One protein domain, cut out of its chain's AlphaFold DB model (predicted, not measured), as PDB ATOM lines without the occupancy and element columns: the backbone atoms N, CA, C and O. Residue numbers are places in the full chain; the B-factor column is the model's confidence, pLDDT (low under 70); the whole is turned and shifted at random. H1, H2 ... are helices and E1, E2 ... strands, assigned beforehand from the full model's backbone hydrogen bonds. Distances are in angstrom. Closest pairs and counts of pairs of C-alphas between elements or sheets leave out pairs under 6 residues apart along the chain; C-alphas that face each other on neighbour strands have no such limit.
ATOM      1  N   ARG A  15       2.245 -58.103 -15.539       88.94
ATOM      2  CA  ARG A  15       1.093 -57.207 -15.326       88.94
ATOM      3  C   ARG A  15       1.461 -55.726 -15.368       88.94
ATOM      4  O   ARG A  15       0.572 -54.868 -15.352       88.94
ATOM      5  N   LYS A  16       2.755 -55.410 -15.366       93.88
ATOM      6  CA  LYS A  16       3.280 -54.048 -15.296       93.88
ATOM      7  C   LYS A  16       2.968 -53.280 -16.576       93.88
ATOM      8  O   LYS A  16       3.324 -53.679 -17.679       93.88
ATOM      9  N   VAL A  17       2.374 -52.107 -16.401       95.81
ATOM     10  CA  VAL A  17       2.217 -51.101 -17.457       95.81
ATOM     11  C   VAL A  17       3.393 -50.126 -17.444       95.81
ATOM     12  O   VAL A  17       3.892 -49.754 -18.503       95.81
ATOM     13  N   GLY A  18       3.857 -49.722 -16.257       96.31
ATOM     14  CA  GLY A  18       4.991 -48.812 -16.102       96.31
ATOM     15  C   GLY A  18       5.470 -48.715 -14.658       96.31
ATOM     16  O   GLY A  18       4.698 -48.931 -13.723       96.31
ATOM     17  N   LYS A  19       6.751 -48.393 -14.474       97.25
ATOM     18  CA  LYS A  19       7.363 -48.135 -13.169       97.25
ATOM     19  C   LYS A  19       8.467 -47.097 -13.334       97.25
ATOM     20  O   LYS A  19       9.405 -47.352 -14.079       97.25
ATOM     21  N   GLU A  20       8.366 -45.984 -12.621       97.75
ATOM     22  CA  GLU A  20       9.320 -44.875 -12.704       97.75
ATOM     23  C   GLU A  20       9.587 -44.303 -11.310       97.75
ATOM     24  O   GLU A  20       8.650 -44.116 -10.531       97.75
ATOM     25  N   GLU A  21      10.847 -44.007 -10.994       96.81
ATOM     26  CA  GLU A  21      11.211 -43.275  -9.780       96.81
ATOM     27  C   GLU A  21      11.305 -41.779 -10.098       96.81
ATOM     28  O   GLU A  21      12.081 -41.350 -10.948       96.81
ATOM     29  N   VAL A  22      10.489 -40.969  -9.429       95.81
ATOM     30  CA  VAL A  22      10.384 -39.532  -9.674       95.81
ATOM     31  C   VAL A  22      10.329 -38.811  -8.341       95.81
ATOM     32  O   VAL A  22       9.399 -39.021  -7.566       95.81
ATOM     33  N   ASN A  23      11.284 -37.909  -8.098       94.62
ATOM     34  CA  ASN A  23      11.273 -37.026  -6.925       94.62
ATOM     35  C   ASN A  23      11.150 -37.806  -5.596       94.62
ATOM     36  O   ASN A  23      10.408 -37.413  -4.693       94.62
ATOM     37  N   ASN A  24      11.875 -38.927  -5.512       95.38
ATOM     38  CA  ASN A  24      11.889 -39.868  -4.390       95.38
ATOM     39  C   ASN A  24      10.514 -40.492  -4.084       95.38
ATOM     40  O   ASN A  24      10.221 -40.857  -2.951       95.38
ATOM     41  N   PHE A  25       9.670 -40.635  -5.097       95.56
ATOM     42  CA  PHE A  25       8.510 -41.520  -5.090       95.56
ATOM     43  C   PHE A  25       8.670 -42.532  -6.217       95.56
ATOM     44  O   PHE A  25       9.305 -42.230  -7.226       95.56
ATOM     45  N   ILE A  26       8.053 -43.704  -6.101       97.81
ATOM     46  CA  ILE A  26       7.922 -44.613  -7.244       97.81
ATOM     47  C   ILE A  26       6.478 -44.567  -7.726       97.81
ATOM     48  O   ILE A  26       5.547 -44.821  -6.967       97.81
ATOM     49  N   ILE A  27       6.296 -44.271  -9.006       98.19
ATOM     50  CA  ILE A  27       5.011 -44.355  -9.691       98.19
ATOM     51  C   ILE A  27       4.959 -45.712 -10.372       98.19
ATOM     52  O   ILE A  27       5.781 -46.005 -11.236       98.19
ATOM     53  N   SER A  28       4.012 -46.554  -9.970       97.94
ATOM     54  CA  SER A  28       3.844 -47.907 -10.501       97.94
ATOM     55  C   SER A  28       2.433 -48.072 -11.028       97.94
ATOM     56  O   SER A  28       1.481 -47.889 -10.280       97.94
ATOM     57  N   THR A  29       2.299 -48.472 -12.287       98.25
ATOM     58  CA  THR A  29       1.010 -48.811 -12.890       98.25
ATOM     59  C   THR A  29       1.034 -50.264 -13.333       98.25
ATOM     60  O   THR A  29       1.960 -50.685 -14.030       98.25
ATOM     61  N   ALA A  30       0.026 -51.031 -12.935       96.88
ATOM     62  CA  ALA A  30      -0.104 -52.447 -13.259       96.88
ATOM     63  C   ALA A  30      -1.583 -52.853 -13.331       96.88
ATOM     64  O   ALA A  30      -2.458 -52.125 -12.871       96.88
ATOM     65  N   TYR A  31      -1.857 -54.007 -13.930       94.88
ATOM     66  CA  TYR A  31      -3.163 -54.660 -13.851       94.88
ATOM     67  C   TYR A  31      -3.253 -55.509 -12.584       94.88
ATOM     68  O   TYR A  31      -2.408 -56.382 -12.411       94.88
ATOM     69  N   THR A  32      -4.263 -55.322 -11.741       89.44
ATOM     70  CA  THR A  32      -4.605 -56.218 -10.630       89.44
ATOM     71  C   THR A  32      -5.870 -57.006 -10.948       89.44
ATOM     72  O   THR A  32      -6.752 -56.554 -11.682       89.44
ATOM     73  N   SER A  33      -5.948 -58.226 -10.428       87.19
ATOM     74  CA  SER A  33      -7.070 -59.130 -10.711       87.19
ATOM     75  C   SER A  33      -8.375 -58.750  -9.999       87.19
ATOM     76  O   SER A  33      -9.439 -59.234 -10.385       87.19
ATOM     77  N   ASP A  34      -8.310 -57.909  -8.967       84.81
ATOM     78  CA  ASP A  34      -9.448 -57.464  -8.161       84.81
ATOM     79  C   ASP A  34      -9.976 -56.077  -8.552       84.81
ATOM     80  O   ASP A  34     -11.188 -55.866  -8.521       84.81
ATOM     81  N   GLU A  35      -9.096 -55.157  -8.952       90.62
ATOM     82  CA  GLU A  35      -9.437 -53.749  -9.216       90.62
ATOM     83  C   GLU A  35      -9.159 -53.299 -10.666       90.62
ATOM     84  O   GLU A  35      -9.527 -52.190 -11.064       90.62
ATOM     85  N   GLY A  36      -8.555 -54.160 -11.492       94.56
ATOM     86  CA  GLY A  36      -8.206 -53.854 -12.876       94.56
ATOM     87  C   GLY A  36      -6.913 -53.046 -12.993       94.56
ATOM     88  O   GLY A  36      -5.986 -53.207 -12.211       94.56
ATOM     89  N   TYR A  37      -6.795 -52.192 -14.012       97.25
ATOM     90  CA  TYR A  37      -5.599 -51.357 -14.147       97.25
ATOM     91  C   TYR A  37      -5.588 -50.256 -13.093       97.25
ATOM     92  O   TYR A  37      -6.530 -49.469 -13.026       97.25
ATOM     93  N   GLU A  38      -4.494 -50.121 -12.352       97.19
ATOM     94  CA  GLU A  38      -4.335 -49.060 -11.363       97.19
ATOM     95  C   GLU A  38      -2.925 -48.477 -11.337       97.19
ATOM     96  O   GLU A  38      -1.941 -49.145 -11.656       97.19
ATOM     97  N   THR A  39      -2.842 -47.201 -10.958       98.31
ATOM     98  CA  THR A  39      -1.595 -46.525 -10.598       98.31
ATOM     99  C   THR A  39      -1.514 -46.418  -9.081       98.31
ATOM    100  O   THR A  39      -2.489 -46.052  -8.424       98.31
ATOM    101  N   ALA A  40      -0.325 -46.665  -8.542       98.06
ATOM    102  CA  ALA A  40       0.024 -46.433  -7.155       98.06
ATOM    103  C   ALA A  40       1.238 -45.501  -7.035       98.06
ATOM    104  O   ALA A  40       2.174 -45.571  -7.840       98.06
ATOM    105  N   ILE A  41       1.227 -44.663  -5.995       97.94
ATOM    106  CA  ILE A  41       2.427 -43.987  -5.487       97.94
ATOM    107  C   ILE A  41       3.011 -44.871  -4.394       97.94
ATOM    108  O   ILE A  41       2.300 -45.272  -3.473       97.94
ATOM    109  N   ILE A  42       4.299 -45.167  -4.495       97.31
ATOM    110  CA  ILE A  42       5.056 -45.863  -3.462       97.31
ATOM    111  C   ILE A  42       5.985 -44.845  -2.817       97.31
ATOM    112  O   ILE A  42       6.746 -44.150  -3.499       97.31
ATOM    113  N   ASP A  43       5.881 -44.758  -1.504       96.25
ATOM    114  CA  ASP A  43       6.583 -43.807  -0.658       96.25
ATOM    115  C   ASP A  43       7.232 -44.557   0.524       96.25
ATOM    116  O   ASP A  43       7.249 -45.792   0.542       96.25
ATOM    117  N   GLU A  44       7.793 -43.853   1.511       95.31
ATOM    118  CA  GLU A  44       8.424 -44.497   2.678       95.31
ATOM    119  C   GLU A  44       7.451 -45.376   3.492       95.31
ATOM    120  O   GLU A  44       7.861 -46.368   4.092       95.31
ATOM    121  N   ASN A  45       6.153 -45.064   3.473       93.06
ATOM    122  CA  ASN A  45       5.116 -45.787   4.209       93.06
ATOM    123  C   ASN A  45       4.489 -46.941   3.406       93.06
ATOM    124  O   ASN A  45       3.588 -47.621   3.908       93.06
ATOM    125  N   GLY A  46       4.929 -47.167   2.165       94.31
ATOM    126  CA  GLY A  46       4.502 -48.283   1.324       94.31
ATOM    127  C   GLY A  46       3.700 -47.859   0.094       94.31
ATOM    128  O   GLY A  46       3.916 -46.794  -0.472       94.31
ATOM    129  N   THR A  47       2.802 -48.740  -0.357       95.56
ATOM    130  CA  THR A  47       2.070 -48.596  -1.627       95.56
ATOM    131  C   THR A  47       0.683 -47.988  -1.422       95.56
ATOM    132  O   THR A  47      -0.113 -48.464  -0.601       95.56
ATOM    133  N   HIS A  48       0.362 -46.976  -2.228       96.62
ATOM    134  CA  HIS A  48      -0.904 -46.248  -2.171       96.62
ATOM    135  C   HIS A  48      -1.540 -46.172  -3.564       96.62
ATOM    136  O   HIS A  48      -1.117 -45.340  -4.370       96.62
ATOM    137  N   PRO A  49      -2.535 -47.025  -3.872       97.38
ATOM    138  CA  PRO A  49      -3.337 -46.897  -5.086       97.38
ATOM    139  C   PRO A  49      -4.043 -45.539  -5.119       97.38
ATOM    140  O   PRO A  49      -4.545 -45.077  -4.096       97.38
ATOM    141  N   ILE A  50      -4.050 -44.880  -6.274       97.69
ATOM    142  CA  ILE A  50      -4.490 -43.476  -6.420       97.69
ATOM    143  C   ILE A  50      -5.419 -43.245  -7.607       97.69
ATOM    144  O   ILE A  50      -6.135 -42.247  -7.639       97.69
ATOM    145  N   GLU A  51      -5.407 -44.129  -8.604       98.12
ATOM    146  CA  GLU A  51      -6.285 -44.021  -9.767       98.12
ATOM    147  C   GLU A  51      -6.440 -45.383 -10.451       98.12
ATOM    148  O   GLU A  51      -5.463 -46.121 -10.580       98.12
ATOM    149  N   ARG A  52      -7.660 -45.686 -10.908       97.50
ATOM    150  CA  ARG A  52      -8.020 -46.899 -11.656       97.50
ATOM    151  C   ARG A  52      -8.423 -46.564 -13.085       97.50
ATOM    152  O   ARG A  52      -8.929 -45.474 -13.352       97.50
ATOM    153  N   TYR A  53      -8.255 -47.518 -13.992       97.44
ATOM    154  CA  TYR A  53      -8.494 -47.339 -15.420       97.44
ATOM    155  C   TYR A  53      -9.260 -48.520 -16.011       97.44
ATOM    156  O   TYR A  53      -9.051 -49.674 -15.643       97.44
ATOM    157  N   SER A  54     -10.121 -48.227 -16.987       96.00
ATOM    158  CA  SER A  54     -10.911 -49.251 -17.681       96.00
ATOM    159  C   SER A  54     -10.081 -50.151 -18.594       96.00
ATOM    160  O   SER A  54     -10.509 -51.252 -18.922       96.00
ATOM    161  N   ASP A  55      -8.930 -49.667 -19.057       96.81
ATOM    162  CA  ASP A  55      -8.133 -50.317 -20.086       96.81
ATOM    163  C   ASP A  55      -6.667 -49.863 -20.040       96.81
ATOM    164  O   ASP A  55      -6.304 -48.871 -19.400       96.81
ATOM    165  N   ILE A  56      -5.823 -50.603 -20.759       97.12
ATOM    166  CA  ILE A  56      -4.376 -50.383 -20.804       97.12
ATOM    167  C   ILE A  56      -3.981 -49.048 -21.449       97.12
ATOM    168  O   ILE A  56      -2.931 -48.502 -21.114       97.12
ATOM    169  N   ILE A  57      -4.783 -48.510 -22.377       97.81
ATOM    170  CA  ILE A  57      -4.467 -47.246 -23.056       97.81
ATOM    171  C   ILE A  57      -4.591 -46.114 -22.038       97.81
ATOM    172  O   ILE A  57      -3.625 -45.383 -21.811       97.81
ATOM    173  N   LYS A  58      -5.720 -46.057 -21.327       98.25
ATOM    174  CA  LYS A  58      -5.927 -45.099 -20.235       98.25
ATOM    175  C   LYS A  58      -4.936 -45.294 -19.094       98.25
ATOM    176  O   LYS A  58      -4.483 -44.311 -18.520       98.25
ATOM    177  N   ALA A  59      -4.550 -46.534 -18.792       98.19
ATOM    178  CA  ALA A  59      -3.528 -46.808 -17.785       98.19
ATOM    179  C   ALA A  59      -2.170 -46.189 -18.156       98.19
ATOM    180  O   ALA A  59      -1.519 -45.579 -17.310       98.19
ATOM    181  N   LYS A  60      -1.756 -46.277 -19.427       98.31
ATOM    182  CA  LYS A  60      -0.522 -45.636 -19.914       98.31
ATOM    183  C   LYS A  60      -0.597 -44.112 -19.839       98.31
ATOM    184  O   LYS A  60       0.364 -43.474 -19.410       98.31
ATOM    185  N   GLU A  61      -1.725 -43.522 -20.222       98.31
ATOM    186  CA  GLU A  61      -1.948 -42.073 -20.123       98.31
ATOM    187  C   GLU A  61      -1.934 -41.598 -18.663       98.31
ATOM    188  O   GLU A  61      -1.255 -40.627 -18.316       98.31
ATOM    189  N   GLY A  62      -2.625 -42.334 -17.794       98.19
ATOM    190  CA  GLY A  62      -2.653 -42.116 -16.355       98.19
ATOM    191  C   GLY A  62      -1.271 -42.218 -15.716       98.19
ATOM    192  O   GLY A  62      -0.892 -41.348 -14.933       98.19
ATOM    193  N   HIS A  63      -0.466 -43.204 -16.113       98.44
ATOM    194  CA  HIS A  63       0.916 -43.336 -15.657       98.44
ATOM    195  C   HIS A  63       1.737 -42.074 -15.968       98.44
ATOM    196  O   HIS A  63       2.380 -41.505 -15.086       98.44
ATOM    197  N   GLN A  64       1.654 -41.567 -17.203       98.44
ATOM    198  CA  GLN A  64       2.359 -40.345 -17.608       98.44
ATOM    199  C   GLN A  64       1.854 -39.095 -16.876       98.44
ATOM    200  O   GLN A  64       2.646 -38.221 -16.512       98.44
ATOM    201  N   LYS A  65       0.543 -39.004 -16.626       98.25
ATOM    202  CA  LYS A  65      -0.060 -37.957 -15.789       98.25
ATOM    203  C   LYS A  65       0.541 -37.973 -14.380       98.25
ATOM    204  O   LYS A  65       0.943 -36.918 -13.887       98.25
ATOM    205  N   TRP A  66       0.662 -39.142 -13.754       98.06
ATOM    206  CA  TRP A  66       1.199 -39.256 -12.396       98.06
ATOM    207  C   TRP A  66       2.708 -39.074 -12.307       98.06
ATOM    208  O   TRP A  66       3.156 -38.448 -11.353       98.06
ATOM    209  N   ILE A  67       3.482 -39.481 -13.316       98.31
ATOM    210  CA  ILE A  67       4.905 -39.112 -13.424       98.31
ATOM    211  C   ILE A  67       5.062 -37.591 -13.403       98.31
ATOM    212  O   ILE A  67       5.882 -37.056 -12.658       98.31
ATOM    213  N   LYS A  68       4.275 -36.871 -14.214       98.12
ATOM    214  CA  LYS A  68       4.321 -35.403 -14.241       98.12
ATOM    215  C   LYS A  68       3.926 -34.826 -12.888       98.12
ATOM    216  O   LYS A  68       4.629 -33.957 -12.384       98.12
ATOM    217  N   LYS A  69       2.857 -35.352 -12.282       96.88
ATOM    218  CA  LYS A  69       2.389 -34.879 -10.980       96.88
ATOM    219  C   LYS A  69       3.411 -35.121  -9.869       96.88
ATOM    220  O   LYS A  69       3.636 -34.228  -9.060       96.88
ATOM    221  N   ALA A  70       4.074 -36.274  -9.862       96.25
ATOM    222  CA  ALA A  70       5.058 -36.661  -8.853       96.25
ATOM    223  C   ALA A  70       6.244 -35.692  -8.752       96.25
ATOM    224  O   ALA A  70       6.792 -35.502  -7.667       96.25
ATOM    225  N   LYS A  71       6.597 -35.012  -9.852       96.62
ATOM    226  CA  LYS A  71       7.631 -33.962  -9.862       96.62
ATOM    227  C   LYS A  71       7.278 -32.764  -8.979       96.62
ATOM    228  O   LYS A  71       8.174 -32.063  -8.524       96.62
ATOM    229  N   GLU A  72       5.991 -32.523  -8.753       96.38
ATOM    230  CA  GLU A  72       5.490 -31.384  -7.979       96.38
ATOM    231  C   GLU A  72       5.192 -31.740  -6.519       96.38
ATOM    232  O   GLU A  72       5.115 -30.840  -5.683       96.38
ATOM    233  N   ILE A  73       5.014 -33.030  -6.216       95.19
ATOM    234  CA  ILE A  73       4.628 -33.510  -4.887       95.19
ATOM    235  C   ILE A  73       5.751 -33.252  -3.877       95.19
ATOM    236  O   ILE A  73       6.938 -33.493  -4.124       95.19
ATOM    237  N   LYS A  74       5.366 -32.790  -2.691       95.12
ATOM    238  CA  LYS A  74       6.249 -32.593  -1.543       95.12
ATOM    239  C   LYS A  74       5.881 -33.557  -0.423       95.12
ATOM    240  O   LYS A  74       4.754 -34.030  -0.316       95.12
ATOM    241  N   THR A  75       6.853 -33.832   0.443       92.81
ATOM    242  CA  THR A  75       6.582 -34.525   1.703       92.81
ATOM    243  C   THR A  75       5.526 -33.753   2.492       92.81
ATOM    244  O   THR A  75       5.647 -32.542   2.669       92.81
ATOM    245  N   GLY A  76       4.509 -34.464   2.975       94.12
ATOM    246  CA  GLY A  76       3.382 -33.905   3.715       94.12
ATOM    247  C   GLY A  76       2.166 -33.551   2.857       94.12
ATOM    248  O   GLY A  76       1.110 -33.308   3.445       94.12
ATOM    249  N   ASP A  77       2.279 -33.562   1.522       97.00
ATOM    250  CA  ASP A  77       1.132 -33.362   0.632       97.00
ATOM    251  C   ASP A  77       0.095 -34.473   0.828       97.00
ATOM    252  O   ASP A  77       0.430 -35.643   1.041       97.00
ATOM    253  N   GLU A  78      -1.180 -34.092   0.751       97.19
ATOM    254  CA  GLU A  78      -2.303 -35.003   0.943       97.19
ATOM    255  C   GLU A  78      -2.806 -35.574  -0.384       97.19
ATOM    256  O   GLU A  78      -3.028 -34.841  -1.349       97.19
ATOM    257  N   ILE A  79      -3.068 -36.880  -0.400       96.44
ATOM    258  CA  ILE A  79      -3.741 -37.576  -1.501       96.44
ATOM    259  C   ILE A  79      -4.865 -38.464  -0.966       96.44
ATOM    260  O   ILE A  79      -4.899 -38.804   0.219       96.44
ATOM    261  N   ILE A  80      -5.774 -38.864  -1.852       97.75
ATOM    262  CA  ILE A  80      -6.730 -39.933  -1.569       97.75
ATOM    263  C   ILE A  80      -6.091 -41.252  -1.992       97.75
ATOM    264  O   ILE A  80      -5.845 -41.476  -3.174       97.75
ATOM    265  N   LYS A  81      -5.806 -42.104  -1.008       96.81
ATOM    266  CA  LYS A  81      -5.506 -43.514  -1.229       96.81
ATOM    267  C   LYS A  81      -6.821 -44.228  -1.490       96.81
ATOM    268  O   LYS A  81      -7.701 -44.200  -0.629       96.81
ATOM    269  N   LEU A  82      -6.930 -44.861  -2.649       96.19
ATOM    270  CA  LEU A  82      -8.065 -45.708  -2.966       96.19
ATOM    271  C   LEU A  82      -8.037 -46.944  -2.071       96.19
ATOM    272  O   LEU A  82      -6.976 -47.523  -1.808       96.19
ATOM    273  N   GLY A  83      -9.220 -47.320  -1.599       91.31
ATOM    274  CA  GLY A  83      -9.469 -48.583  -0.931       91.31
ATOM    275  C   GLY A  83      -9.279 -49.762  -1.882       91.31
ATOM    276  O   GLY A  83      -8.653 -49.634  -2.926       91.31
ATOM    277  N   GLY A  84      -9.814 -50.933  -1.584       89.19
ATOM    278  CA  GLY A  84      -9.609 -52.109  -2.430       89.19
ATOM    279  C   GLY A  84     -10.468 -53.275  -1.994       89.19
ATOM    280  O   GLY A  84     -11.372 -53.110  -1.169       89.19
ATOM    281  N   TRP A  85     -10.153 -54.456  -2.523       83.19
ATOM    282  CA  TRP A  85     -10.868 -55.693  -2.224       83.19
ATOM    283  C   TRP A  85     -12.341 -55.585  -2.629       83.19
ATOM    284  O   TRP A  85     -13.241 -55.923  -1.857       83.19
ATOM    285  N   SER A  86     -12.583 -55.055  -3.830       81.50
ATOM    286  CA  SER A  86     -13.919 -54.833  -4.385       81.50
ATOM    287  C   SER A  86     -14.803 -53.958  -3.482       81.50
ATOM    288  O   SER A  86     -16.006 -54.186  -3.361       81.50
ATOM    289  N   GLY A  87     -14.192 -52.959  -2.835       84.12
ATOM    290  CA  GLY A  87     -14.872 -51.981  -1.982       84.12
ATOM    291  C   GLY A  87     -15.000 -52.362  -0.505       84.12
ATOM    292  O   GLY A  87     -15.696 -51.670   0.231       84.12
ATOM    293  N   LEU A  88     -14.344 -53.435  -0.044       87.44
ATOM    294  CA  LEU A  88     -14.308 -53.790   1.385       87.44
ATOM    295  C   LEU A  88     -13.406 -52.867   2.210       87.44
ATOM    296  O   LEU A  88     -13.594 -52.736   3.419       87.44
ATOM    297  N   VAL A  89     -12.411 -52.254   1.572       90.94
ATOM    298  CA  VAL A  89     -11.574 -51.219   2.178       90.94
ATOM    299  C   VAL A  89     -12.011 -49.879   1.607       90.94
ATOM    300  O   VAL A  89     -12.117 -49.746   0.391       90.94
ATOM    301  N   GLU A  90     -12.262 -48.907   2.480       95.00
ATOM    302  CA  GLU A  90     -12.669 -47.554   2.098       95.00
ATOM    303  C   GLU A  90     -11.475 -46.682   1.691       95.00
ATOM    304  O   GLU A  90     -10.335 -46.888   2.125       95.00
ATOM    305  N   ASP A  91     -11.763 -45.664   0.884       96.75
ATOM    306  CA  ASP A  91     -10.802 -44.630   0.523       96.75
ATOM    307  C   ASP A  91     -10.362 -43.836   1.756       96.75
ATOM    308  O   ASP A  91     -11.143 -43.536   2.663       96.75
ATOM    309  N   LYS A  92      -9.091 -43.435   1.778       97.12
ATOM    310  CA  LYS A  92      -8.517 -42.712   2.912       97.12
ATOM    311  C   LYS A  92      -7.609 -41.588   2.456       97.12
ATOM    312  O   LYS A  92      -6.722 -41.772   1.628       97.12
ATOM    313  N   LYS A  93      -7.758 -40.423   3.081       97.94
ATOM    314  CA  LYS A  93      -6.796 -39.333   2.938       97.94
ATOM    315  C   LYS A  93      -5.508 -39.660   3.698       97.94
ATOM    316  O   LYS A  93      -5.551 -39.964   4.891       97.94
ATOM    317  N   ILE A  94      -4.372 -39.581   3.015       97.06
ATOM    318  CA  ILE A  94      -3.044 -39.843   3.586       97.06
ATOM    319  C   ILE A  94      -2.072 -38.717   3.240       97.06
ATOM    320  O   ILE A  94      -2.292 -37.989   2.273       97.06
ATOM    321  N   LYS A  95      -0.995 -38.600   4.018       97.50
ATOM    322  CA  LYS A  95       0.138 -37.720   3.721       97.50
ATOM    323  C   LYS A  95       1.276 -38.535   3.130       97.50
ATOM    324  O   LYS A  95       1.607 -39.584   3.676       97.50
ATOM    325  N   LEU A  96       1.862 -38.032   2.051       96.38
ATOM    326  CA  LEU A  96       2.978 -38.678   1.374       96.38
ATOM    327  C   LEU A  96       4.313 -38.360   2.047       96.38
ATOM    328  O   LEU A  96       4.553 -37.229   2.479       96.38
ATOM    329  N   LEU A  97       5.203 -39.345   2.082       95.75
ATOM    330  CA  LEU A  97       6.551 -39.232   2.621       95.75
ATOM    331  C   LEU A  97       7.561 -39.767   1.609       95.75
ATOM    332  O   LEU A  97       7.588 -40.961   1.324       95.75
TER     333      LEU A  97
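What this domain is: This is residues 15 to 97 of the 107 residues of an uncharacterized protein of marine sediment metagenome (UniProt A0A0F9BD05). A twisted wall of four antiparallel strands, E1 to E4, has the helix H1 laid along its strands over one face, while the other face has no named helix on it. A small separate hairpin, E5 and E6, sits beyond the E4 edge, with E5 next to E4. The printed part has 83 residues, with six named strands and one named helix in the order E1 E2 E3 E4 H1 E5 E6; the class is mixed, helices and strands. The larger sheet runs E1, E2, E3, E4, and the smaller one is E5 and E6, also antiparallel. The whole is compact, with a radius of gyration of the C-alphas of 12.0 A and spans of 30 by 27 by 15 A.

Where its parts are: The larger sheet is made of E1, residues 16 to 22, 17.1 A long; E2, residues 25 to 32, 20.5 A; E3, residues 36 to 43, 21.7 A; and E4, residues 46 to 53, 21.2 A. E1 begins at C-alpha 16 at (3.280, -54.048, -15.296). H1 covers residues 56 to 70, 20.5 A from first to last C-alpha, beginning at (-4.376, -50.383, -20.804). E5, residues 78 to 81, is 9.3 A long, and E6, residues 92 to 95, is 10.0 A long, ending at C-alpha 95 at (0.138, -37.720, 3.721).

How they stand to each other: E1, E2, E3 and E4 form a meander, each strand the antiparallel neighbour of the one before, with E1 and E4 as edge strands. In the hairpin E1 and E2, N 20 and O 27 are 2.9 A apart, within hydrogen-bond range. In the hairpin E2 and E3, N 28 and O 40 are within range at 3.0 A. In the hairpin E3 and E4, N 41 and O 48 are within range at 2.9 A. E4 bends by 51 degrees at residue 50. H1 is on this sheet, the two making two layers, a helix on one face of a sheet, at a height over the sheet of 7.6 A. It lies over E2 and E3 and runs along the strands, at 13 degrees to E2 on the local plane. The closest C-alphas of E2 and H1 are those of Thr 29 and His 63, 6.1 A apart. In H1 every O i to N i+4 pair is within hydrogen-bond range. The closest C-alphas of E4 and E5 are those of Ile 50 and Lys 81, 5.3 A apart. In the antiparallel hairpin E5 and E6, N 81 and O 92 are within range at 2.8 A. E6 is apart from E4 and from H1.

The domain as a whole: The C-alphas farthest apart are those of Asn 23 and Leu 88, at 31.7 A. The printed part has no cut. No link is long; those from H1 to E5, 7 residues, and from E5 to E6, 10 residues, are short, and the other four are tight. The mean pLDDT of the printed part is 95.4, and no printed residue is under 70.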